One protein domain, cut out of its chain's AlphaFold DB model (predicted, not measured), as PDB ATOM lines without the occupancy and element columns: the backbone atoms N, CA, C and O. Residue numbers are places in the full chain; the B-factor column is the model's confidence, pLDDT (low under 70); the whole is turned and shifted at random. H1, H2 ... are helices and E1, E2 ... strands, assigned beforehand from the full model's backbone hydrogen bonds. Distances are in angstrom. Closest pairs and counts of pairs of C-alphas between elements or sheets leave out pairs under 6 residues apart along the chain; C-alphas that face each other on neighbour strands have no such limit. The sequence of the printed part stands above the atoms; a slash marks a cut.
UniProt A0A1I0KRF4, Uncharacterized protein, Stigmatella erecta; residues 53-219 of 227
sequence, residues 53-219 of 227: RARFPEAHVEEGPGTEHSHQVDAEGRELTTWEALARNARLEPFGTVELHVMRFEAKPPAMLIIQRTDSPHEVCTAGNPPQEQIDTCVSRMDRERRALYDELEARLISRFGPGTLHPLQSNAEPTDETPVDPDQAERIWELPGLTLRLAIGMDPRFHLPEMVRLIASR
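Overview. This is residues 53 to 219 of the 227 residues of an uncharacterized protein of Stigmatella erecta (UniProt A0A1I0KRF4). A twisted wall of eight strands has one long helix, H2, laid over one face along E8 and E7; its other face has no named helix. Short H1 packs on H2 near one end of the long axis, where residues 128 to 133, of which 132 and 133 belong to H2, stick out; the loop of residues 66 to 81 reaches toward the other end. The printed part has 167 residues, with eight named strands and two named helices in the order E1 E2 E3 E4 H1 H2 E5 E6 E7 E8. The antiparallel sheet runs E1 E2 E3 E4 E8 E7 E6 E5, and the class is mixed, helices and strands. The whole is compact, with a radius of gyration of the C-alphas of 17.7 A, and elongated, spanning 62 by 36 by 30 A.

Arrangement. E1, residues 60 to 65, is an edge strand and forms a hairpin with E2, residues 82 to 92, with N 62 and O 86 2.9 A apart. E2 bends by 82 degrees at residue 89. E3, residues 96 to 105, pairs with E2 through N 87 and O 100, 2.9 A. E4, residues 112 to 119, pairs with E3 through N 101 and O 114, 2.9 A. E1 to E4 form a meander, each strand the antiparallel neighbour of the one before. H1, residues 121 to 125, is not on the sheet. It touches H2, residues 132 to 161, which meets it with residues 134 to 142 alone; the C-alphas of Cys 125 and Ile 135 are closest, at 5.3 A. E5, residues 165 to 168, E6, residues 186 to 192, E7, residues 195 to 203, and E8, residues 211 to 218, form a second meander. N 167 and O 187 are 2.8 A apart, N 188 and O 199 2.8 A, and N 198 and O 216 2.9 A. E8 and E4 are antiparallel neighbours, one from each meander, with N 115 and O 215 2.9 A apart. H2 is on the sheet at a height of 9.0 A, in two layers, with the helix on one face. It lies over E8 and E7 and along the strands, at 7 degrees to E8 on the local plane; its closest C-alpha pair with E8 is Tyr 150 and Val 213, 6.4 A. In H1 and H2 every O i to N i+4 pair is within hydrogen-bond range.

Along the chain. E1 begins at C-alpha 60, (54.834, -39.651, 12.718). E2 measures 25.2 A, E3 28.4 A and E4 22.2 A from first to last C-alpha. H2 measures 42.7 A, from (56.740, -34.953, -20.523) at C-alpha 132. E7 measures 24.6 A and E8 21.9 A, ending at C-alpha 218, (32.751, -31.996, 13.301).

Size, cuts and confidence. The two C-alphas farthest apart are those of Glu 76 and Pro 131, 62.2 A. The printed part has no cut; the links E1 to E2 and E5 to E6 are long. The model's pLDDT is under 70 at residues 67 to 71, 170 to 179 and 205 to 209.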
ATOM      1  N   ARG A  53      49.406 -43.079  17.863       97.69
ATOM      2  CA  ARG A  53      50.683 -43.826  17.897       97.69
ATOM      3  C   ARG A  53      50.478 -45.337  18.006       97.69
ATOM      4  O   ARG A  53      51.199 -46.105  17.381       97.69
ATOM      5  N   ALA A  54      49.506 -45.768  18.809       97.25
ATOM      6  CA  ALA A  54      49.212 -47.187  18.989       97.25
ATOM      7  C   ALA A  54      48.544 -47.821  17.756       97.25
ATOM      8  O   ALA A  54      48.804 -48.984  17.455       97.25
ATOM      9  N   ARG A  55      47.662 -47.083  17.070       96.19
ATOM     10  CA  ARG A  55      46.890 -47.573  15.915       96.19
ATOM     11  C   ARG A  55      47.667 -47.491  14.599       96.19
ATOM     12  O   ARG A  55      47.465 -48.354  13.754       96.19
ATOM     13  N   PHE A  56      48.542 -46.498  14.454       97.00
ATOM     14  CA  PHE A  56      49.332 -46.228  13.250       97.00
ATOM     15  C   PHE A  56      50.822 -46.156  13.619       97.00
ATOM     16  O   PHE A  56      51.388 -45.063  13.697       97.00
ATOM     17  N   PRO A  57      51.468 -47.298  13.918       96.25
ATOM     18  CA  PRO A  57      52.860 -47.327  14.375       96.25
ATOM     19  C   PRO A  57      53.866 -46.815  13.330       96.25
ATOM     20  O   PRO A  57      54.988 -46.461  13.684       96.25
ATOM     21  N   GLU A  58      53.488 -46.787  12.053       96.06
ATOM     22  CA  GLU A  58      54.268 -46.220  10.954       96.06
ATOM     23  C   GLU A  58      54.183 -44.689  10.859       96.06
ATOM     24  O   GLU A  58      55.030 -44.073  10.211       96.06
ATOM     25  N   ALA A  59      53.173 -44.077  11.482       96.75
ATOM     26  CA  ALA A  59      52.919 -42.651  11.371       96.75
ATOM     27  C   ALA A  59      53.829 -41.834  12.298       96.75
ATOM     28  O   ALA A  59      54.122 -42.219  13.434       96.75
ATOM     29  N   HIS A  60      54.217 -40.642  11.844       97.31
ATOM     30  CA  HIS A  60      54.834 -39.651  12.718       97.31
ATOM     31  C   HIS A  60      53.735 -38.874  13.446       97.31
ATOM     32  O   HIS A  60      52.914 -38.237  12.789       97.31
ATOM     33  N   VAL A  61      53.703 -38.949  14.781       97.31
ATOM     34  CA  VAL A  61      52.638 -38.333  15.588       97.31
ATOM     35  C   VAL A  61      53.163 -37.185  16.440       97.31
ATOM     36  O   VAL A  61      53.871 -37.400  17.433       97.31
ATOM     37  N   GLU A  62      52.714 -35.988  16.091       95.12
ATOM     38  CA  GLU A  62      52.962 -34.731  16.790       95.12
ATOM     39  C   GLU A  62      51.710 -34.317  17.574       95.12
ATOM     40  O   GLU A  62      50.581 -34.639  17.195       95.12
ATOM     41  N   GLU A  63      51.895 -33.621  18.694       92.94
ATOM     42  CA  GLU A  63      50.793 -33.002  19.429       92.94
ATOM     43  C   GLU A  63      51.223 -31.654  19.997       92.94
ATOM     44  O   GLU A  63      52.351 -31.503  20.471       92.94
ATOM     45  N   GLY A  64      50.327 -30.676  19.949       87.94
ATOM     46  CA  GLY A  64      50.644 -29.320  20.368       87.94
ATOM     47  C   GLY A  64      49.472 -28.356  20.219       87.94
ATOM     48  O   GLY A  64      48.370 -28.772  19.841       87.94
ATOM     49  N   PRO A  65      49.695 -27.066  20.525       83.25
ATOM     50  CA  PRO A  65      48.718 -26.033  20.222       83.25
ATOM     51  C   PRO A  65      48.430 -26.025  18.717       83.25
ATOM     52  O   PRO A  65      49.348 -26.171  17.907       83.25
ATOM     53  N   GLY A  66      47.155 -25.877  18.354       71.50
ATOM     54  CA  GLY A  66      46.758 -25.747  16.954       71.50
ATOM     55  C   GLY A  66      47.340 -24.474  16.333       71.50
ATOM     56  O   GLY A  66      47.643 -23.509  17.031       71.50
ATOM     57  N   THR A  67      47.485 -24.453  15.009       66.38
ATOM     58  CA  THR A  67      47.952 -23.257  14.283       66.38
ATOM     59  C   THR A  67      46.903 -22.141  14.241       66.38
ATOM     60  O   THR A  67      47.247 -20.971  14.086       66.38
ATOM     61  N   GLU A  68      45.630 -22.499  14.416       66.44
ATOM     62  CA  GLU A  68      44.488 -21.585  14.415       66.44
ATOM     63  C   GLU A  68      44.207 -21.023  15.810       66.44
ATOM     64  O   GLU A  68      44.090 -21.769  16.786       66.44
ATOM     65  N   HIS A  69      44.023 -19.707  15.898       61.69
ATOM     66  CA  HIS A  69      43.615 -19.044  17.135       61.69
ATOM     67  C   HIS A  69      42.085 -19.022  17.218       61.69
ATOM     68  O   HIS A  69      41.401 -18.679  16.256       61.69
ATOM     69  N   SER A  70      41.529 -19.378  18.374       63.12
ATOM     70  CA  SER A  70      40.087 -19.338  18.623       63.12
ATOM     71  C   SER A  70      39.755 -18.199  19.578       63.12
ATOM     72  O   SER A  70      40.219 -18.205  20.708       63.12
ATOM     73  N   HIS A  71      38.845 -17.308  19.185       64.44
ATOM     74  CA  HIS A  71      38.311 -16.258  20.067       64.44
ATOM     75  C   HIS A  71      37.271 -16.756  21.085       64.44
ATOM     76  O   HIS A  71      36.571 -15.955  21.710       64.44
ATOM     77  N   GLN A  72      37.095 -18.068  21.226       70.69
ATOM     78  CA  GLN A  72      36.155 -18.603  22.198       70.69
ATOM     79  C   GLN A  72      36.659 -18.492  23.617       70.69
ATOM     80  O   GLN A  72      37.845 -18.641  23.880       70.69
ATOM     81  N   VAL A  73      35.707 -18.370  24.534       75.69
ATOM     82  CA  VAL A  73      35.954 -18.396  25.967       75.69
ATOM     83  C   VAL A  73      35.164 -19.517  26.645       75.69
ATOM     84  O   VAL A  73      34.108 -19.929  26.160       75.69
ATOM     85  N   ASP A  74      35.680 -20.042  27.754       77.44
ATOM     86  CA  ASP A  74      34.938 -20.945  28.636       77.44
ATOM     87  C   ASP A  74      33.843 -20.209  29.433       77.44
ATOM     88  O   ASP A  74      33.607 -19.011  29.263       77.44
ATOM     89  N   ALA A  75      33.135 -20.940  30.300       77.75
ATOM     90  CA  ALA A  75      32.067 -20.374  31.126       77.75
ATOM     91  C   ALA A  75      32.579 -19.301  32.107       77.75
ATOM     92  O   ALA A  75      31.806 -18.466  32.580       77.75
ATOM     93  N   GLU A  76      33.880 -19.308  32.388       83.81
ATOM     94  CA  GLU A  76      34.593 -18.384  33.258       83.81
ATOM     95  C   GLU A  76      35.216 -17.201  32.488       83.81
ATOM     96  O   GLU A  76      35.836 -16.329  33.100       83.81
ATOM     97  N   GLY A  77      35.036 -17.136  31.164       80.38
ATOM     98  CA  GLY A  77      35.537 -16.058  30.313       80.38
ATOM     99  C   GLY A  77      37.009 -16.194  29.905       80.38
ATOM    100  O   GLY A  77      37.585 -15.223  29.416       80.38
ATOM    101  N   ARG A  78      37.637 -17.361  30.100       81.31
ATOM    102  CA  ARG A  78      39.027 -17.622  29.689       81.31
ATOM    103  C   ARG A  78      39.080 -18.131  28.261       81.31
ATOM    104  O   ARG A  78      38.312 -19.021  27.909       81.31
ATOM    105  N   GLU A  79      40.012 -17.610  27.472       83.38
ATOM    106  CA  GLU A  79      40.200 -18.027  26.082       83.38
ATOM    107  C   GLU A  79      40.521 -19.524  25.984       83.38
ATOM    108  O   GLU A  79      41.360 -20.061  26.714       83.38
ATOM    109  N   LEU A  80      39.813 -20.211  25.093       83.00
ATOM    110  CA  LEU A  80      40.010 -21.623  24.824       83.00
ATOM    111  C   LEU A  80      41.154 -21.793  23.831       83.00
ATOM    112  O   LEU A  80      41.048 -21.402  22.669       83.00
ATOM    113  N   THR A  81      42.219 -22.452  24.279       86.06
ATOM    114  CA  THR A  81      43.359 -22.790  23.422       86.06
ATOM    115  C   THR A  81      43.005 -23.979  22.532       86.06
ATOM    116  O   THR A  81      42.488 -24.996  23.006       86.06
ATOM    117  N   THR A  82      43.257 -23.852  21.232       88.88
ATOM    118  CA  THR A  82      43.138 -24.951  20.267       88.88
ATOM    119  C   THR A  82      44.285 -25.937  20.465       88.88
ATOM    120  O   THR A  82      45.413 -25.567  20.785       88.88
ATOM    121  N   TRP A  83      44.006 -27.219  20.284       90.31
ATOM    122  CA  TRP A  83      44.973 -28.295  20.431       90.31
ATOM    123  C   TRP A  83      44.773 -29.316  19.325       90.31
ATOM    124  O   TRP A  83      43.644 -29.682  18.986       90.31
ATOM    125  N   GLU A  84      45.878 -29.829  18.811       92.69
ATOM    126  CA  GLU A  84      45.893 -30.783  17.720       92.69
ATOM    127  C   GLU A  84      46.802 -31.962  18.056       92.69
ATOM    128  O   GLU A  84      47.888 -31.803  18.612       92.69
ATOM    129  N   ALA A  85      46.335 -33.161  17.718       94.69
ATOM    130  CA  ALA A  85      47.199 -34.309  17.506       94.69
ATOM    131  C   ALA A  85      47.162 -34.660  16.016       94.69
ATOM    132  O   ALA A  85      46.086 -34.922  15.471       94.69
ATOM    133  N   LEU A  86      48.332 -34.665  15.386       94.94
ATOM    134  CA  LEU A  86      48.507 -34.896  13.959       94.94
ATOM    135  C   LEU A  86      49.331 -36.160  13.748       94.94
ATOM    136  O   LEU A  86      50.466 -36.244  14.212       94.94
ATOM    137  N   ALA A  87      48.773 -37.137  13.036       96.88
ATOM    138  CA  ALA A  87      49.515 -38.290  12.541       96.88
ATOM    139  C   ALA A  87      49.758 -38.143  11.037       96.88
ATOM    140  O   ALA A  87      48.813 -38.185  10.251       96.88
ATOM    141  N   ARG A  88      51.020 -37.992  10.631       95.75
ATOM    142  CA  ARG A  88      51.430 -37.947   9.219       95.75
ATOM    143  C   ARG A  88      51.864 -39.327   8.743       95.75
ATOM    144  O   ARG A  88      52.515 -40.057   9.493       95.75
ATOM    145  N   ASN A  89      51.587 -39.637   7.479       95.50
ATOM    146  CA  ASN A  89      51.924 -40.910   6.829       95.50
ATOM    147  C   ASN A  89      51.223 -42.141   7.434       95.50
ATOM    148  O   ASN A  89      51.757 -43.248   7.375       95.50
ATOM    149  N   ALA A  90      50.036 -41.963   8.015       97.00
ATOM    150  CA  ALA A  90      49.229 -43.074   8.511       97.00
ATOM    151  C   ALA A  90      48.611 -43.848   7.339       97.00
ATOM    152  O   ALA A  90      48.169 -43.231   6.371       97.00
ATOM    153  N   ARG A  91      48.543 -45.183   7.411       96.50
ATOM    154  CA  ARG A  91      47.810 -45.985   6.418       96.50
ATOM    155  C   ARG A  91      46.382 -46.246   6.877       96.50
ATOM    156  O   ARG A  91      46.160 -46.904   7.891       96.50
ATOM    157  N   LEU A  92      45.411 -45.767   6.107       95.44
ATOM    158  CA  LEU A  92      43.989 -45.917   6.392       95.44
ATOM    159  C   LEU A  92      43.222 -46.261   5.115       95.44
ATOM    160  O   LEU A  92      43.186 -45.475   4.176       95.44
ATOM    161  N   GLU A  93      42.566 -47.415   5.086       93.00
ATOM    162  CA  GLU A  93      41.686 -47.792   3.974       93.00
ATOM    163  C   GLU A  93      40.350 -47.026   4.034       93.00
ATOM    164  O   GLU A  93      39.821 -46.828   5.132       93.00
ATOM    165  N   PRO A  94      39.761 -46.620   2.891       92.31
ATOM    166  CA  PRO A  94      40.251 -46.804   1.514       92.31
ATOM    167  C   PRO A  94      41.229 -45.708   1.038       92.31
ATOM    168  O   PRO A  94      41.615 -45.678  -0.126       92.31
ATOM    169  N   PHE A  95      41.613 -44.771   1.905       93.94
ATOM    170  CA  PHE A  95      42.387 -43.587   1.527       93.94
ATOM    171  C   PHE A  95      43.845 -43.886   1.134       93.94
ATOM    172  O   PHE A  95      44.438 -43.124   0.374       93.94
ATOM    173  N   GLY A  96      44.439 -44.967   1.643       93.81
ATOM    174  CA  GLY A  96      45.869 -45.235   1.508       93.81
ATOM    175  C   GLY A  96      46.676 -44.453   2.545       93.81
ATOM    176  O   GLY A  96      46.379 -44.527   3.736       93.81
ATOM    177  N   THR A  97      47.718 -43.737   2.121       94.94
ATOM    178  CA  THR A  97      48.543 -42.912   3.022       94.94
ATOM    179  C   THR A  97      47.891 -41.548   3.248       94.94
ATOM    180  O   THR A  97      47.582 -40.849   2.285       94.94
ATOM    181  N   VAL A  98      47.711 -41.158   4.510       96.44
ATOM    182  CA  VAL A  98      46.972 -39.951   4.907       96.44
ATOM    183  C   VAL A  98      47.638 -39.172   6.039       96.44
ATOM    184  O   VAL A  98      48.477 -39.685   6.789       96.44
ATOM    185  N   GLU A  99      47.197 -37.927   6.180       95.50
ATOM    186  CA  GLU A  99      47.287 -37.139   7.402       95.50
ATOM    187  C   GLU A  99      45.988 -37.290   8.204       95.50
ATOM    188  O   GLU A  99      44.882 -37.199   7.661       95.50
ATOM    189  N   LEU A 100      46.120 -37.540   9.506       96.44
ATOM    190  CA  LEU A 100      45.002 -37.632  10.439       96.44
ATOM    191  C   LEU A 100      45.109 -36.507  11.457       96.44
ATOM    192  O   LEU A 100      46.078 -36.466  12.216       96.44
ATOM    193  N   HIS A 101      44.094 -35.652  11.517       95.00
ATOM    194  CA  HIS A 101      44.027 -34.573  12.495       95.00
ATOM    195  C   HIS A 101      42.935 -34.872  13.516       95.00
ATOM    196  O   HIS A 101      41.779 -35.132  13.170       95.00
ATOM    197  N   VAL A 102      43.301 -34.804  14.791       94.94
ATOM    198  CA  VAL A 102      42.369 -34.827  15.917       94.94
ATOM    199  C   VAL A 102      42.444 -33.469  16.592       94.94
ATOM    200  O   VAL A 102      43.403 -33.172  17.306       94.94
ATOM    201  N   MET A 103      41.423 -32.649  16.364       92.94
ATOM    202  CA  MET A 103      41.399 -31.258  16.808       92.94
ATOM    203  C   MET A 103      40.426 -31.086  17.969       92.94
ATOM    204  O   MET A 103      39.326 -31.647  17.966       92.94
ATOM    205  N   ARG A 104      40.819 -30.323  18.988       91.12
ATOM    206  CA  ARG A 104      40.042 -30.109  20.214       91.12
ATOM    207  C   ARG A 104      40.409 -28.790  20.868       91.12
ATOM    208  O   ARG A 104      41.507 -28.292  20.677       91.12
ATOM    209  N   PHE A 105      39.535 -28.267  21.716       88.69
ATOM    210  CA  PHE A 105      39.986 -27.305  22.719       88.69
ATOM    211  C   PHE A 105      40.759 -28.030  23.819       88.69
ATOM    212  O   PHE A 105      40.449 -29.181  24.145       88.69
ATOM    213  N   GLU A 106      41.753 -27.366  24.401       83.75
ATOM    214  CA  GLU A 106      42.514 -27.899  25.528       83.75
ATOM    215  C   GLU A 106      41.571 -28.391  26.641       83.75
ATOM    216  O   GLU A 106      40.556 -27.766  26.953       83.75
ATOM    217  N   ALA A 107      41.877 -29.568  27.196       81.56
ATOM    218  CA  ALA A 107      41.073 -30.270  28.202       81.56
ATOM    219  C   ALA A 107      39.614 -30.605  27.809       81.56
ATOM    220  O   ALA A 107      38.873 -31.153  28.629       81.56
ATOM    221  N   LYS A 108      39.195 -30.357  26.561       86.25
ATOM    222  CA  LYS A 108      37.907 -30.804  26.019       86.25
ATOM    223  C   LYS A 108      38.092 -32.036  25.133       86.25
ATOM    224  O   LYS A 108      39.160 -32.248  24.557       86.25
ATOM    225  N   PRO A 109      37.068 -32.891  25.004       87.69
ATOM    226  CA  PRO A 109      37.158 -34.017  24.087       87.69
ATOM    227  C   PRO A 109      37.117 -33.535  22.609       87.69
ATOM    228  O   PRO A 109      36.543 -32.479  22.341       87.69
ATOM    229  N   PRO A 110      37.664 -34.306  21.644       91.94
ATOM    230  CA  PRO A 110      37.780 -33.972  20.212       91.94
ATOM    231  C   PRO A 110      36.604 -33.209  19.594       91.94
ATOM    232  O   PRO A 110      35.487 -33.697  19.606       91.94
ATOM    233  N   ALA A 111      36.829 -32.021  19.051       91.75
ATOM    234  CA  ALA A 111      35.812 -31.237  18.349       91.75
ATOM    235  C   ALA A 111      35.669 -31.676  16.886       91.75
ATOM    236  O   ALA A 111      34.548 -31.770  16.375       91.75
ATOM    237  N   MET A 112      36.798 -31.984  16.241       94.00
ATOM    238  CA  MET A 112      36.853 -32.391  14.842       94.00
ATOM    239  C   MET A 112      37.836 -33.538  14.618       94.00
ATOM    240  O   MET A 112      38.862 -33.646  15.294       94.00
ATOM    241  N   LEU A 113      37.511 -34.371  13.636       95.94
ATOM    242  CA  LEU A 113      38.368 -35.415  13.093       95.94
ATOM    243  C   LEU A 113      38.511 -35.168  11.593       95.94
ATOM    244  O   LEU A 113      37.498 -35.009  10.908       95.94
ATOM    245  N   ILE A 114      39.742 -35.149  11.092       95.19
ATOM    246  CA  ILE A 114      40.049 -34.949   9.672       95.19
ATOM    247  C   ILE A 114      40.890 -36.123   9.189       95.19
ATOM    248  O   ILE A 114      41.875 -36.491   9.831       95.19
ATOM    249  N   ILE A 115      40.504 -36.680   8.048       96.81
ATOM    250  CA  ILE A 115      41.317 -37.588   7.244       96.81
ATOM    251  C   ILE A 115      41.612 -36.856   5.947       96.81
ATOM    252  O   ILE A 115      40.683 -36.467   5.237       96.81
ATOM    253  N   GLN A 116      42.886 -36.676   5.632       95.31
ATOM    254  CA  GLN A 116      43.298 -36.018   4.406       95.31
ATOM    255  C   GLN A 116      44.294 -36.893   3.659       95.31
ATOM    256  O   GLN A 116      45.387 -37.175   4.147       95.31
ATOM    257  N   ARG A 117      43.920 -37.304   2.447       94.81
ATOM    258  CA  ARG A 117      44.888 -37.770   1.461       94.81
ATOM    259  C   ARG A 117      45.358 -36.559   0.679       94.81
ATOM    260  O   ARG A 117      44.535 -35.835   0.124       94.81
ATOM    261  N   THR A 118      46.668 -36.393   0.611       90.75
ATOM    262  CA  THR A 118      47.306 -35.330  -0.149       90.75
ATOM    263  C   THR A 118      48.192 -35.941  -1.214       90.75
ATOM    264  O   THR A 118      49.115 -36.696  -0.912       90.75
ATOM    265  N   ASP A 119      47.907 -35.585  -2.456       86.69
ATOM    266  CA  ASP A 119      48.655 -36.002  -3.622       86.69
ATOM    267  C   ASP A 119      49.436 -34.787  -4.133       86.69
ATOM    268  O   ASP A 119      48.865 -33.724  -4.377       86.69
ATOM    269  N   SER A 120      50.751 -34.935  -4.303       86.12
ATOM    270  CA  SER A 120      51.618 -33.885  -4.848       86.12
ATOM    271  C   SER A 120      52.156 -34.340  -6.208       86.12
ATOM    272  O   SER A 120      53.254 -34.907  -6.277       86.12
ATOM    273  N   PRO A 121      51.397 -34.162  -7.314       84.56
ATOM    274  CA  PRO A 121      51.812 -34.645  -8.630       84.56
ATOM    275  C   PRO A 121      53.160 -34.068  -9.056       84.56
ATOM    276  O   PRO A 121      53.950 -34.757  -9.696       84.56
ATOM    277  N   HIS A 122      53.464 -32.831  -8.650       83.62
ATOM    278  CA  HIS A 122      54.764 -32.225  -8.909       83.62
ATOM    279  C   HIS A 122      55.902 -33.048  -8.291       83.62
ATOM    280  O   HIS A 122      56.833 -33.421  -8.997       83.62
ATOM    281  N   GLU A 123      55.814 -33.402  -7.010       86.81
ATOM    282  CA  GLU A 123      56.860 -34.176  -6.333       86.81
ATOM    283  C   GLU A 123      56.955 -35.611  -6.862       86.81
ATOM    284  O   GLU A 123      58.051 -36.123  -7.085       86.81
ATOM    285  N   VAL A 124      55.811 -36.259  -7.093       89.00
ATOM    286  CA  VAL A 124      55.755 -37.680  -7.459       89.00
ATOM    287  C   VAL A 124      56.087 -37.901  -8.934       89.00
ATOM    288  O   VAL A 124      56.869 -38.793  -9.264       89.00
ATOM    289  N   CYS A 125      55.506 -37.110  -9.834       91.94
ATOM    290  CA  CYS A 125      55.584 -37.356 -11.273       91.94
ATOM    291  C   CYS A 125      56.800 -36.714 -11.943       91.94
ATOM    292  O   CYS A 125      57.171 -37.142 -13.032       91.94
ATOM    293  N   THR A 126      57.435 -35.714 -11.320       89.38
ATOM    294  CA  THR A 126      58.639 -35.068 -11.881       89.38
ATOM    295  C   THR A 126      59.947 -35.598 -11.289       89.38
ATOM    296  O   THR A 126      61.033 -35.235 -11.752       89.38
ATOM    297  N   ALA A 127      59.869 -36.504 -10.307       90.00
ATOM    298  CA  ALA A 127      61.033 -37.129  -9.697       90.00
ATOM    299  C   ALA A 127      61.929 -37.793 -10.757       90.00
ATOM    300  O   ALA A 127      61.512 -38.689 -11.490       90.00
ATOM    301  N   GLY A 128      63.189 -37.352 -10.836       89.25
ATOM    302  CA  GLY A 128      64.154 -37.876 -11.807       89.25
ATOM    303  C   GLY A 128      64.056 -37.280 -13.216       89.25
ATOM    304  O   GLY A 128      64.715 -37.794 -14.114       89.25
ATOM    305  N   ASN A 129      63.300 -36.190 -13.405       90.19
ATOM    306  CA  ASN A 129      63.133 -35.471 -14.677       90.19
ATOM    307  C   ASN A 129      62.744 -36.382 -15.864       90.19
ATOM    308  O   ASN A 129      63.458 -36.415 -16.874       90.19
ATOM    309  N   PRO A 130      61.648 -37.152 -15.762       93.56
ATOM    310  CA  PRO A 130      61.206 -38.000 -16.858       93.56
ATOM    311  C   PRO A 130      60.701 -37.164 -18.053       93.56
ATOM    312  O   PRO A 130      60.419 -35.972 -17.917       93.56
ATOM    313  N   PRO A 131      60.562 -37.770 -19.247       95.62
ATOM    314  CA  PRO A 131      59.939 -37.116 -20.397       95.62
ATOM    315  C   PRO A 131      58.504 -36.648 -20.103       95.62
ATOM    316  O   PRO A 131      57.779 -37.323 -19.373       95.62
ATOM    317  N   GLN A 132      58.065 -35.558 -20.746       94.62
ATOM    318  CA  GLN A 132      56.740 -34.953 -20.523       94.62
ATOM    319  C   GLN A 132      55.580 -35.955 -20.642       94.62
ATOM    320  O   GLN A 132      54.700 -35.972 -19.795       94.62
ATOM    321  N   GLU A 133      55.621 -36.861 -21.621       95.50
ATOM    322  CA  GLU A 133      54.590 -37.894 -21.804       95.50
ATOM    323  C   GLU A 133      54.426 -38.806 -20.569       95.50
ATOM    324  O   GLU A 133      53.317 -39.221 -20.223       95.50
ATOM    325  N   GLN A 134      55.525 -39.102 -19.865       94.81
ATOM    326  CA  GLN A 134      55.485 -39.891 -18.631       94.81
ATOM    327  C   GLN A 134      54.946 -39.071 -17.457       94.81
ATOM    328  O   GLN A 134      54.209 -39.619 -16.635       94.81
ATOM    329  N   ILE A 135      55.266 -37.772 -17.406       94.31
ATOM    330  CA  ILE A 135      54.697 -36.838 -16.426       94.31
ATOM    331  C   ILE A 135      53.177 -36.788 -16.608       94.31
ATOM    332  O   ILE A 135      52.450 -37.083 -15.664       94.31
ATOM    333  N   ASP A 136      52.698 -36.531 -17.826       93.94
ATOM    334  CA  ASP A 136      51.267 -36.416 -18.140       93.94
ATOM    335  C   ASP A 136      50.510 -37.712 -17.817       93.94
ATOM    336  O   ASP A 136      49.416 -37.691 -17.243       93.94
ATOM    337  N   THR A 137      51.115 -38.864 -18.127       95.69
ATOM    338  CA  THR A 137      50.556 -40.183 -17.798       95.69
ATOM    339  C   THR A 137      50.460 -40.397 -16.286       95.69
ATOM    340  O   THR A 137      49.466 -40.947 -15.801       95.69
ATOM    341  N   CYS A 138      51.478 -39.973 -15.534       94.88
ATOM    342  CA  CYS A 138      51.508 -40.072 -14.079       94.88
ATOM    343  C   CYS A 138      50.456 -39.170 -13.424       94.88
ATOM    344  O   CYS A 138      49.671 -39.674 -12.621       94.88
ATOM    345  N   VAL A 139      50.387 -37.895 -13.824       93.31
ATOM    346  CA  VAL A 139      49.395 -36.923 -13.333       93.31
ATOM    347  C   VAL A 139      47.983 -37.442 -13.604       93.31
ATOM    348  O   VAL A 139      47.217 -37.658 -12.673       93.31
ATOM    349  N   SER A 140      47.697 -37.831 -14.852       93.12
ATOM    350  CA  SER A 140      46.384 -38.369 -15.235       93.12
ATOM    351  C   SER A 140      45.990 -39.622 -14.444       93.12
ATOM    352  O   SER A 140      44.807 -39.895 -14.241       93.12
ATOM    353  N   ARG A 141      46.963 -40.458 -14.051       95.25
ATOM    354  CA  ARG A 141      46.704 -41.628 -13.204       95.25
ATOM    355  C   ARG A 141      46.346 -41.199 -11.782       95.25
ATOM    356  O   ARG A 141      45.378 -41.732 -11.249       95.25
ATOM    357  N   MET A 142      47.095 -40.263 -11.202       93.06
ATOM    358  CA  MET A 142      46.834 -39.750  -9.855       93.06
ATOM    359  C   MET A 142      45.470 -39.061  -9.771       93.06
ATOM    360  O   MET A 142      44.709 -39.370  -8.859       93.06
ATOM    361  N   ASP A 143      45.093 -38.259 -10.770       91.75
ATOM    362  CA  ASP A 143      43.772 -37.617 -10.828       91.75
ATOM    363  C   ASP A 143      42.633 -38.644 -10.840       91.75
ATOM    364  O   ASP A 143      41.661 -38.524 -10.093       91.75
ATOM    365  N   ARG A 144      42.769 -39.713 -11.641       94.06
ATOM    366  CA  ARG A 144      41.782 -40.806 -11.665       94.06
ATOM    367  C   ARG A 144      41.696 -41.538 -10.331       94.06
ATOM    368  O   ARG A 144      40.596 -41.874  -9.904       94.06
ATOM    369  N   GLU A 145      42.830 -41.813  -9.690       94.38
ATOM    370  CA  GLU A 145      42.870 -42.467  -8.377       94.38
ATOM    371  C   GLU A 145      42.224 -41.589  -7.298       94.38
ATOM    372  O   GLU A 145      41.453 -42.092  -6.479       94.38
ATOM    373  N   ARG A 146      42.489 -40.277  -7.325       94.81
ATOM    374  CA  ARG A 146      41.881 -39.294  -6.424       94.81
ATOM    375  C   ARG A 146      40.368 -39.229  -6.618       94.81
ATOM    376  O   ARG A 146      39.619 -39.343  -5.648       94.81
ATOM    377  N   ARG A 147      39.915 -39.103  -7.868       94.94
ATOM    378  CA  ARG A 147      38.488 -39.046  -8.197       94.94
ATOM    379  C   ARG A 147      37.761 -40.330  -7.810       94.94
ATOM    380  O   ARG A 147      36.703 -40.260  -7.198       94.94
ATOM    381  N   ALA A 148      38.355 -41.488  -8.090       96.06
ATOM    382  CA  ALA A 148      37.782 -42.777  -7.713       96.06
ATOM    383  C   ALA A 148      37.613 -42.913  -6.191       96.06
ATOM    384  O   ALA A 148      36.575 -43.393  -5.739       96.06
ATOM    385  N   LEU A 149      38.594 -42.454  -5.402       97.31
ATOM    386  CA  LEU A 149      38.484 -42.425  -3.943       97.31
ATOM    387  C   LEU A 149      37.339 -41.513  -3.480       97.31
ATOM    388  O   LEU A 149      36.545 -41.918  -2.631       97.31
ATOM    389  N   TYR A 150      37.238 -40.298  -4.029       97.25
ATOM    390  CA  TYR A 150      36.143 -39.383  -3.700       97.25
ATOM    391  C   TYR A 150      34.778 -40.000  -4.027       97.25
ATOM    392  O   TYR A 150      33.920 -40.052  -3.151       97.25
ATOM    393  N   ASP A 151      34.601 -40.520  -5.244       96.69
ATOM    394  CA  ASP A 151      33.338 -41.112  -5.698       96.69
ATOM    395  C   ASP A 151      32.950 -42.336  -4.837       96.69
ATOM    396  O   ASP A 151      31.777 -42.536  -4.513       96.69
ATOM    397  N   GLU A 152      33.926 -43.148  -4.404       97.12
ATOM    398  CA  GLU A 152      33.688 -44.273  -3.494       97.12
ATOM    399  C   GLU A 152      33.185 -43.804  -2.119       97.12
ATOM    400  O   GLU A 152      32.197 -44.334  -1.595       97.12
ATOM    401  N   LEU A 153      33.854 -42.813  -1.523       97.75
ATOM    402  CA  LEU A 153      33.464 -42.247  -0.231       97.75
ATOM    403  C   LEU A 153      32.102 -41.558  -0.324       97.75
ATOM    404  O   LEU A 153      31.244 -41.762   0.538       97.75
ATOM    405  N   GLU A 154      31.879 -40.792  -1.390       96.88
ATOM    406  CA  GLU A 154      30.615 -40.136  -1.691       96.88
ATOM    407  C   GLU A 154      29.487 -41.166  -1.768       96.88
ATOM    408  O   GLU A 154      28.493 -41.028  -1.058       96.88
ATOM    409  N   ALA A 155      29.645 -42.238  -2.548       96.75
ATOM    410  CA  ALA A 155      28.623 -43.272  -2.688       96.75
ATOM    411  C   ALA A 155      28.252 -43.915  -1.340       96.75
ATOM    412  O   ALA A 155      27.066 -44.117  -1.049       96.75
ATOM    413  N   ARG A 156      29.245 -44.192  -0.483       96.00
ATOM    414  CA  ARG A 156      29.021 -44.735   0.869       96.00
ATOM    415  C   ARG A 156      28.244 -43.756   1.751       96.00
ATOM    416  O   ARG A 156      27.262 -44.148   2.387       96.00
ATOM    417  N   LEU A 157      28.639 -42.483   1.768       96.81
ATOM    418  CA  LEU A 157      27.968 -41.448   2.561       96.81
ATOM    419  C   LEU A 157      26.555 -41.163   2.038       96.81
ATOM    420  O   LEU A 157      25.622 -41.075   2.837       96.81
ATOM    421  N   ILE A 158      26.363 -41.125   0.717       97.12
ATOM    422  CA  ILE A 158      25.051 -40.944   0.089       97.12
ATOM    423  C   ILE A 158      24.115 -42.094   0.436       97.12
ATOM    424  O   ILE A 158      22.973 -41.862   0.840       97.12
ATOM    425  N   SER A 159      24.594 -43.335   0.337       96.12
ATOM    426  CA  SER A 159      23.798 -44.508   0.696       96.12
ATOM    427  C   SER A 159      23.331 -44.467   2.152       96.12
ATOM    428  O   SER A 159      22.254 -44.983   2.456       96.12
ATOM    429  N   ARG A 160      24.118 -43.864   3.052       95.56
ATOM    430  CA  ARG A 160      23.833 -43.841   4.489       95.56
ATOM    431  C   ARG A 160      23.027 -42.629   4.956       95.56
ATOM    432  O   ARG A 160      22.210 -42.787   5.872       95.56
ATOM    433  N   PHE A 161      23.284 -41.455   4.385       95.69
ATOM    434  CA  PHE A 161      22.811 -40.156   4.880       95.69
ATOM    435  C   PHE A 161      22.046 -39.328   3.835       95.69
ATOM    436  O   PHE A 161      21.547 -38.253   4.162       95.69
ATOM    437  N   GLY A 162      21.909 -39.816   2.599       96.50
ATOM    438  CA  GLY A 162      21.304 -39.072   1.492       96.50
ATOM    439  C   GLY A 162      22.310 -38.178   0.750       96.50
ATOM    440  O   GLY A 162      23.496 -38.197   1.057       96.50
ATOM    441  N   PRO A 163      21.873 -37.390  -0.244       95.25
ATOM    442  CA  PRO A 163      22.757 -36.791  -1.253       95.25
ATOM    443  C   PRO A 163      23.757 -35.740  -0.741       95.25
ATOM    444  O   PRO A 163      24.727 -35.458  -1.441       95.25
ATOM    445  N   GLY A 164      23.539 -35.143   0.435       94.69
ATOM    446  CA  GLY A 164      24.312 -33.985   0.899       94.69
ATOM    447  C   GLY A 164      24.147 -32.755  -0.007       94.69
ATOM    448  O   GLY A 164      23.583 -32.832  -1.103       94.69
ATOM    449  N   THR A 165      24.640 -31.608   0.444       94.25
ATOM    450  CA  THR A 165      24.638 -30.361  -0.335       94.25
ATOM    451  C   THR A 165      26.029 -30.122  -0.902       94.25
ATOM    452  O   THR A 165      27.008 -30.244  -0.173       94.25
ATOM    453  N   LEU A 166      26.124 -29.812  -2.195       92.19
ATOM    454  CA  LEU A 166      27.394 -29.506  -2.853       92.19
ATOM    455  C   LEU A 166      27.663 -28.000  -2.797       92.19
ATOM    456  O   LEU A 166      26.787 -27.203  -3.134       92.19
ATOM    457  N   HIS A 167      28.874 -27.633  -2.402       89.25
ATOM    458  CA  HIS A 167      29.358 -26.264  -2.294       89.25
ATOM    459  C   HIS A 167      30.703 -26.129  -3.018       89.25
ATOM    460  O   HIS A 167      31.435 -27.119  -3.119       89.25
ATOM    461  N   PRO A 168      31.062 -24.926  -3.495       85.06
ATOM    462  CA  PRO A 168      32.434 -24.637  -3.883       85.06
ATOM    463  C   PRO A 168      33.409 -24.952  -2.751       85.06
ATOM    464  O   PRO A 168      33.150 -24.606  -1.593       85.06
ATOM    465  N   LEU A 169      34.538 -25.576  -3.078       83.19
ATOM    466  CA  LEU A 169      35.623 -25.727  -2.119       83.19
ATOM    467  C   LEU A 169      36.353 -24.388  -1.979       83.19
ATOM    468  O   LEU A 169      37.193 -24.049  -2.810       83.19
ATOM    469  N   GLN A 170      36.030 -23.646  -0.916       68.75
ATOM    470  CA  GLN A 170      36.665 -22.364  -0.605       68.75
ATOM    471  C   GLN A 170      38.175 -22.545  -0.468       68.75
ATOM    472  O   GLN A 170      38.626 -23.179   0.481       68.75
ATOM    473  N   SER A 171      38.933 -21.981  -1.406       61.56
ATOM    474  CA  SER A 171      40.391 -21.995  -1.416       61.56
ATOM    475  C   SER A 171      40.931 -20.574  -1.479       61.56
ATOM    476  O   SER A 171      40.383 -19.716  -2.170       61.56
ATOM    477  N   ASN A 172      42.046 -20.330  -0.790       53.06
ATOM    478  CA  ASN A 172      42.813 -19.094  -0.958       53.06
ATOM    479  C   ASN A 172      43.495 -19.024  -2.338       53.06
ATOM    480  O   ASN A 172      44.046 -17.983  -2.700       53.06
ATOM    481  N   ALA A 173      43.492 -20.135  -3.087       47.62
ATOM    482  CA  ALA A 173      44.234 -20.278  -4.325       47.62
ATOM    483  C   ALA A 173      43.560 -19.639  -5.541       47.62
ATOM    484  O   ALA A 173      44.289 -19.143  -6.391       47.62
ATOM    485  N   GLU A 174      42.223 -19.609  -5.606       50.19
ATOM    486  CA  GLU A 174      41.426 -18.953  -6.656       50.19
ATOM    487  C   GLU A 174      39.938 -18.891  -6.229       50.19
ATOM    488  O   GLU A 174      39.475 -19.792  -5.527       50.19
ATOM    489  N   PRO A 175      39.159 -17.855  -6.613       48.44
ATOM    490  CA  PRO A 175      37.732 -17.797  -6.310       48.44
ATOM    491  C   PRO A 175      36.986 -18.885  -7.086       48.44
ATOM    492  O   PRO A 175      36.838 -18.799  -8.300       48.44
ATOM    493  N   THR A 176      36.475 -19.887  -6.379       53.81
ATOM    494  CA  THR A 176      35.643 -20.954  -6.959       53.81
ATOM    495  C   THR A 176      34.158 -20.716  -6.701       53.81
ATOM    496  O   THR A 176      33.346 -21.599  -6.955       53.81
ATOM    497  N   ASP A 177      33.779 -19.523  -6.221       59.59
ATOM    498  CA  ASP A 177      32.388 -19.094  -5.970       59.59
ATOM    499  C   ASP A 177      31.530 -19.015  -7.257       59.59
ATOM    500  O   ASP A 177      30.437 -18.439  -7.277       59.59
ATOM    501  N   GLU A 178      32.019 -19.584  -8.357       61.41
ATOM    502  CA  GLU A 178      31.338 -19.668  -9.631       61.41
ATOM    503  C   GLU A 178      30.209 -20.704  -9.579       61.41
ATOM    504  O   GLU A 178      30.296 -21.781  -8.990       61.41
ATOM    505  N   THR A 179      29.089 -20.347 -10.204       68.25
ATOM    506  CA  THR A 179      28.000 -21.276 -10.501       68.25
ATOM    507  C   THR A 179      28.050 -21.561 -12.002       68.25
ATOM    508  O   THR A 179      27.975 -20.607 -12.780       68.25
ATOM    509  N   PRO A 180      28.118 -22.827 -12.446       78.12
ATOM    510  CA  PRO A 180      27.987 -24.063 -11.668       78.12
ATOM    511  C   PRO A 180      29.225 -24.397 -10.819       78.12
ATOM    512  O   PRO A 180      30.334 -24.044 -11.193       78.12
ATOM    513  N   VAL A 181      29.013 -25.117  -9.710       82.19
ATOM    514  CA  VAL A 181      30.101 -25.632  -8.861       82.19
ATOM    515  C   VAL A 181      30.979 -26.579  -9.678       82.19
ATOM    516  O   VAL A 181      30.454 -27.526 -10.272       82.19
ATOM    517  N   ASP A 182      32.290 -26.341  -9.682       84.19
ATOM    518  CA  ASP A 182      33.266 -27.242 -10.292       84.19
ATOM    519  C   ASP A 182      33.325 -28.561  -9.499       84.19
ATOM    520  O   ASP A 182      33.699 -28.548  -8.325       84.19
ATOM    521  N   PRO A 183      32.952 -29.712 -10.089       83.00
ATOM    522  CA  PRO A 183      32.964 -30.992  -9.389       83.00
ATOM    523  C   PRO A 183      34.364 -31.473  -8.978       83.00
ATOM    524  O   PRO A 183      34.441 -32.366  -8.136       83.00
ATOM    525  N   ASP A 184      35.437 -30.927  -9.556       85.00
ATOM    526  CA  ASP A 184      36.819 -31.264  -9.196       85.00
ATOM    527  C   ASP A 184      37.403 -30.309  -8.135       85.00
ATOM    528  O   ASP A 184      38.488 -30.563  -7.611       85.00
ATOM    529  N   GLN A 185      36.648 -29.271  -7.758       87.06
ATOM    530  CA  GLN A 185      36.978 -28.293  -6.719       87.06
ATOM    531  C   GLN A 185      35.731 -28.001  -5.863       87.06
ATOM    532  O   GLN A 185      35.170 -26.899  -5.850       87.06
ATOM    533  N   ALA A 186      35.276 -29.017  -5.127       89.25
ATOM    534  CA  ALA A 186      34.019 -28.972  -4.385       89.25
ATOM    535  C   ALA A 186      34.102 -29.600  -2.991       89.25
ATOM    536  O   ALA A 186      34.941 -30.453  -2.697       89.25
ATOM    537  N   GLU A 187      33.163 -29.197  -2.139       92.12
ATOM    538  CA  GLU A 187      32.894 -29.808  -0.844       92.12
ATOM    539  C   GLU A 187      31.420 -30.218  -0.758       92.12
ATOM    540  O   GLU A 187      30.508 -29.423  -0.992       92.12
ATOM    541  N   ARG A 188      31.171 -31.476  -0.402       95.12
ATOM    542  CA  ARG A 188      29.841 -32.000  -0.105       95.12
ATOM    543  C   ARG A 188      29.626 -32.049   1.403       95.12
ATOM    544  O   ARG A 188      30.432 -32.633   2.126       95.12
ATOM    545  N   ILE A 189      28.519 -31.473   1.868       95.44
ATOM    546  CA  ILE A 189      28.213 -31.290   3.290       95.44
ATOM    547  C   ILE A 189      26.933 -32.040   3.676       95.44
ATOM    548  O   ILE A 189      25.911 -31.960   2.989       95.44
ATOM    549  N   TRP A 190      26.971 -32.729   4.819       96.75
ATOM    550  CA  TRP A 190      25.799 -33.287   5.497       96.75
ATOM    551  C   TRP A 190      25.679 -32.697   6.899       96.75
ATOM    552  O   TRP A 190      26.580 -32.855   7.726       96.75
ATOM    553  N   GLU A 191      24.544 -32.068   7.190       95.06
ATOM    554  CA  GLU A 191      24.187 -31.608   8.533       95.06
ATOM    555  C   GLU A 191      23.304 -32.661   9.210       95.06
ATOM    556  O   GLU A 191      22.145 -32.865   8.845       95.06
ATOM    557  N   LEU A 192      23.873 -33.377  10.179       93.75
ATOM    558  CA  LEU A 192      23.239 -34.486  10.884       93.75
ATOM    559  C   LEU A 192      23.084 -34.133  12.374       93.75
ATOM    560  O   LEU A 192      23.809 -33.285  12.902       93.75
ATOM    561  N   PRO A 193      22.164 -34.781  13.111       91.81
ATOM    562  CA  PRO A 193      22.024 -34.548  14.545       91.81
ATOM    563  C   PRO A 193      23.345 -34.774  15.301       91.81
ATOM    564  O   PRO A 193      23.825 -35.908  15.410       91.81
ATOM    565  N   GLY A 194      23.925 -33.686  15.819       89.94
ATOM    566  CA  GLY A 194      25.179 -33.683  16.582       89.94
ATOM    567  C   GLY A 194      26.453 -33.922  15.762       89.94
ATOM    568  O   GLY A 194      27.492 -34.195  16.361       89.94
ATOM    569  N   LEU A 195      26.380 -33.865  14.428       93.44
ATOM    570  CA  LEU A 195      27.493 -34.173  13.534       93.44
ATOM    571  C   LEU A 195      27.346 -33.432  12.199       93.44
ATOM    572  O   LEU A 195      26.354 -33.604  11.503       93.44
ATOM    573  N   THR A 196      28.370 -32.704  11.784       94.94
ATOM    574  CA  THR A 196      28.514 -32.234  10.405       94.94
ATOM    575  C   THR A 196      29.605 -33.047   9.726       94.94
ATOM    576  O   THR A 196      30.720 -33.145  10.244       94.94
ATOM    577  N   LEU A 197      29.279 -33.632   8.575       96.50
ATOM    578  CA  LEU A 197      30.238 -34.323   7.717       96.50
ATOM    579  C   LEU A 197      30.545 -33.465   6.498       96.50
ATOM    580  O   LEU A 197      29.629 -32.883   5.915       96.50
ATOM    581  N   ARG A 198      31.815 -33.416   6.105       95.44
ATOM    582  CA  ARG A 198      32.265 -32.735   4.890       95.44
ATOM    583  C   ARG A 198      33.216 -33.637   4.125       95.44
ATOM    584  O   ARG A 198      34.169 -34.138   4.716       95.44
ATOM    585  N   LEU A 199      32.944 -33.859   2.847       96.69
ATOM    586  CA  LEU A 199      33.827 -34.574   1.931       96.69
ATOM    587  C   LEU A 199      34.233 -33.607   0.824       96.69
ATOM    588  O   LEU A 199      33.369 -33.108   0.111       96.69
ATOM    589  N   ALA A 200      35.524 -33.349   0.686       93.81
ATOM    590  CA  ALA A 200      36.063 -32.416  -0.288       93.81
ATOM    591  C   ALA A 200      37.032 -33.102  -1.254       93.81
ATOM    592  O   ALA A 200      37.712 -34.062  -0.880       93.81
ATOM    593  N   ILE A 201      37.093 -32.571  -2.473       93.12
ATOM    594  CA  ILE A 201      38.085 -32.876  -3.506       93.12
ATOM    595  C   ILE A 201      38.568 -31.564  -4.123       93.12
ATOM    596  O   ILE A 201      37.773 -30.640  -4.302       93.12
ATOM    597  N   GLY A 202      39.862 -31.489  -4.424       88.94
ATOM    598  CA  GLY A 202      40.452 -30.365  -5.147       88.94
ATOM    599  C   GLY A 202      41.795 -29.936  -4.572       88.94
ATOM    600  O   GLY A 202      42.449 -30.707  -3.876       88.94
ATOM    601  N   MET A 203      42.223 -28.712  -4.851       85.00
ATOM    602  CA  MET A 203      43.416 -28.111  -4.252       85.00
ATOM    603  C   MET A 203      43.207 -27.889  -2.750       85.00
ATOM    604  O   MET A 203      42.158 -27.385  -2.340       85.00
ATOM    605  N   ASP A 204      44.200 -28.260  -1.934       76.75
ATOM    606  CA  ASP A 204      44.181 -28.017  -0.489       76.75
ATOM    607  C   ASP A 204      44.040 -26.509  -0.232       76.75
ATOM    608  O   ASP A 204      44.929 -25.762  -0.617       76.75
ATOM    609  N   PRO A 205      42.968 -26.037   0.414       64.94
ATOM    610  CA  PRO A 205      42.697 -24.606   0.544       64.94
ATOM    611  C   PRO A 205      43.744 -23.807   1.343       64.94
ATOM    612  O   PRO A 205      43.829 -22.578   1.200       64.94
ATOM    613  N   ARG A 206      44.612 -24.506   2.087       65.38
ATOM    614  CA  ARG A 206      45.766 -23.940   2.798       65.38
ATOM    615  C   ARG A 206      46.928 -23.587   1.865       65.38
ATOM    616  O   ARG A 206      47.798 -22.803   2.245       65.38
ATOM    617  N   PHE A 207      46.978 -24.165   0.664       64.00
ATOM    618  CA  PHE A 207      48.098 -24.054  -0.271       64.00
ATOM    619  C   PHE A 207      47.615 -23.881  -1.729       64.00
ATOM    620  O   PHE A 207      46.479 -24.165  -2.069       64.00
ATOM    621  N   HIS A 208      48.472 -23.415  -2.643       62.12
ATOM    622  CA  HIS A 208      48.117 -23.395  -4.079       62.12
ATOM    623  C   HIS A 208      48.252 -24.779  -4.746       62.12
ATOM    624  O   HIS A 208      47.683 -25.027  -5.798       62.12
ATOM    625  N   LEU A 209      49.027 -25.661  -4.119       62.38
ATOM    626  CA  LEU A 209      49.241 -27.091  -4.356       62.38
ATOM    627  C   LEU A 209      49.731 -27.616  -3.001       62.38
ATOM    628  O   LEU A 209      50.478 -26.881  -2.342       62.38
ATOM    629  N   PRO A 210      49.383 -28.826  -2.542       78.06
ATOM    630  CA  PRO A 210      48.969 -30.021  -3.297       78.06
ATOM    631  C   PRO A 210      47.449 -30.231  -3.458       78.06
ATOM    632  O   PRO A 210      46.640 -29.516  -2.873       78.06
ATOM    633  N   GLU A 211      47.061 -31.239  -4.247       87.38
ATOM    634  CA  GLU A 211      45.666 -31.670  -4.415       87.38
ATOM    635  C   GLU A 211      45.277 -32.689  -3.335       87.38
ATOM    636  O   GLU A 211      46.126 -33.397  -2.787       87.38
ATOM    637  N   MET A 212      43.989 -32.783  -3.005       91.94
ATOM    638  CA  MET A 212      43.522 -33.572  -1.874       91.94
ATOM    639  C   MET A 212      42.147 -34.209  -2.069       91.94
ATOM    640  O   MET A 212      41.324 -33.779  -2.878       91.94
ATOM    641  N   VAL A 213      41.919 -35.253  -1.270       95.50
ATOM    642  CA  VAL A 213      40.590 -35.708  -0.849       95.50
ATOM    643  C   VAL A 213      40.561 -35.652   0.669       95.50
ATOM    644  O   VAL A 213      41.401 -36.265   1.338       95.50
ATOM    645  N   ARG A 214      39.597 -34.915   1.219       95.19
ATOM    646  CA  ARG A 214      39.511 -34.628   2.654       95.19
ATOM    647  C   ARG A 214      38.136 -34.986   3.188       95.19
ATOM    648  O   ARG A 214      37.128 -34.487   2.698       95.19
ATOM    649  N   LEU A 215      38.099 -35.829   4.213       96.75
ATOM    650  CA  LEU A 215      36.888 -36.185   4.940       96.75
ATOM    651  C   LEU A 215      36.961 -35.633   6.361       96.75
ATOM    652  O   LEU A 215      37.934 -35.859   7.080       96.75
ATOM    653  N   ILE A 216      35.908 -34.938   6.776       95.38
ATOM    654  CA  ILE A 216      35.847 -34.246   8.060       95.38
ATOM    655  C   ILE A 216      34.567 -34.609   8.780       95.38
ATOM    656  O   ILE A 216      33.484 -34.619   8.198       95.38
ATOM    657  N   ALA A 217      34.710 -34.856  10.074       96.19
ATOM    658  CA  ALA A 217      33.621 -34.950  11.018       96.19
ATOM    659  C   ALA A 217      33.798 -33.864  12.075       96.19
ATOM    660  O   ALA A 217      34.817 -33.834  12.763       96.19
ATOM    661  N   SER A 218      32.798 -33.001  12.238       94.56
ATOM    662  CA  SER A 218      32.751 -31.996  13.301       94.56
ATOM    663  C   SER A 218      31.517 -32.200  14.167       94.56
ATOM    664  O   SER A 218      30.417 -32.398  13.657       94.56
ATOM    665  N   ARG A 219      31.689 -32.140  15.486       91.69
ATOM    666  CA  ARG A 219      30.574 -32.098  16.450       91.69
ATOM    667  C   ARG A 219      30.463 -30.760  17.173       91.69
ATOM    668  O   ARG A 219      29.504 -30.535  17.906       91.69
TER     669      ARG A 219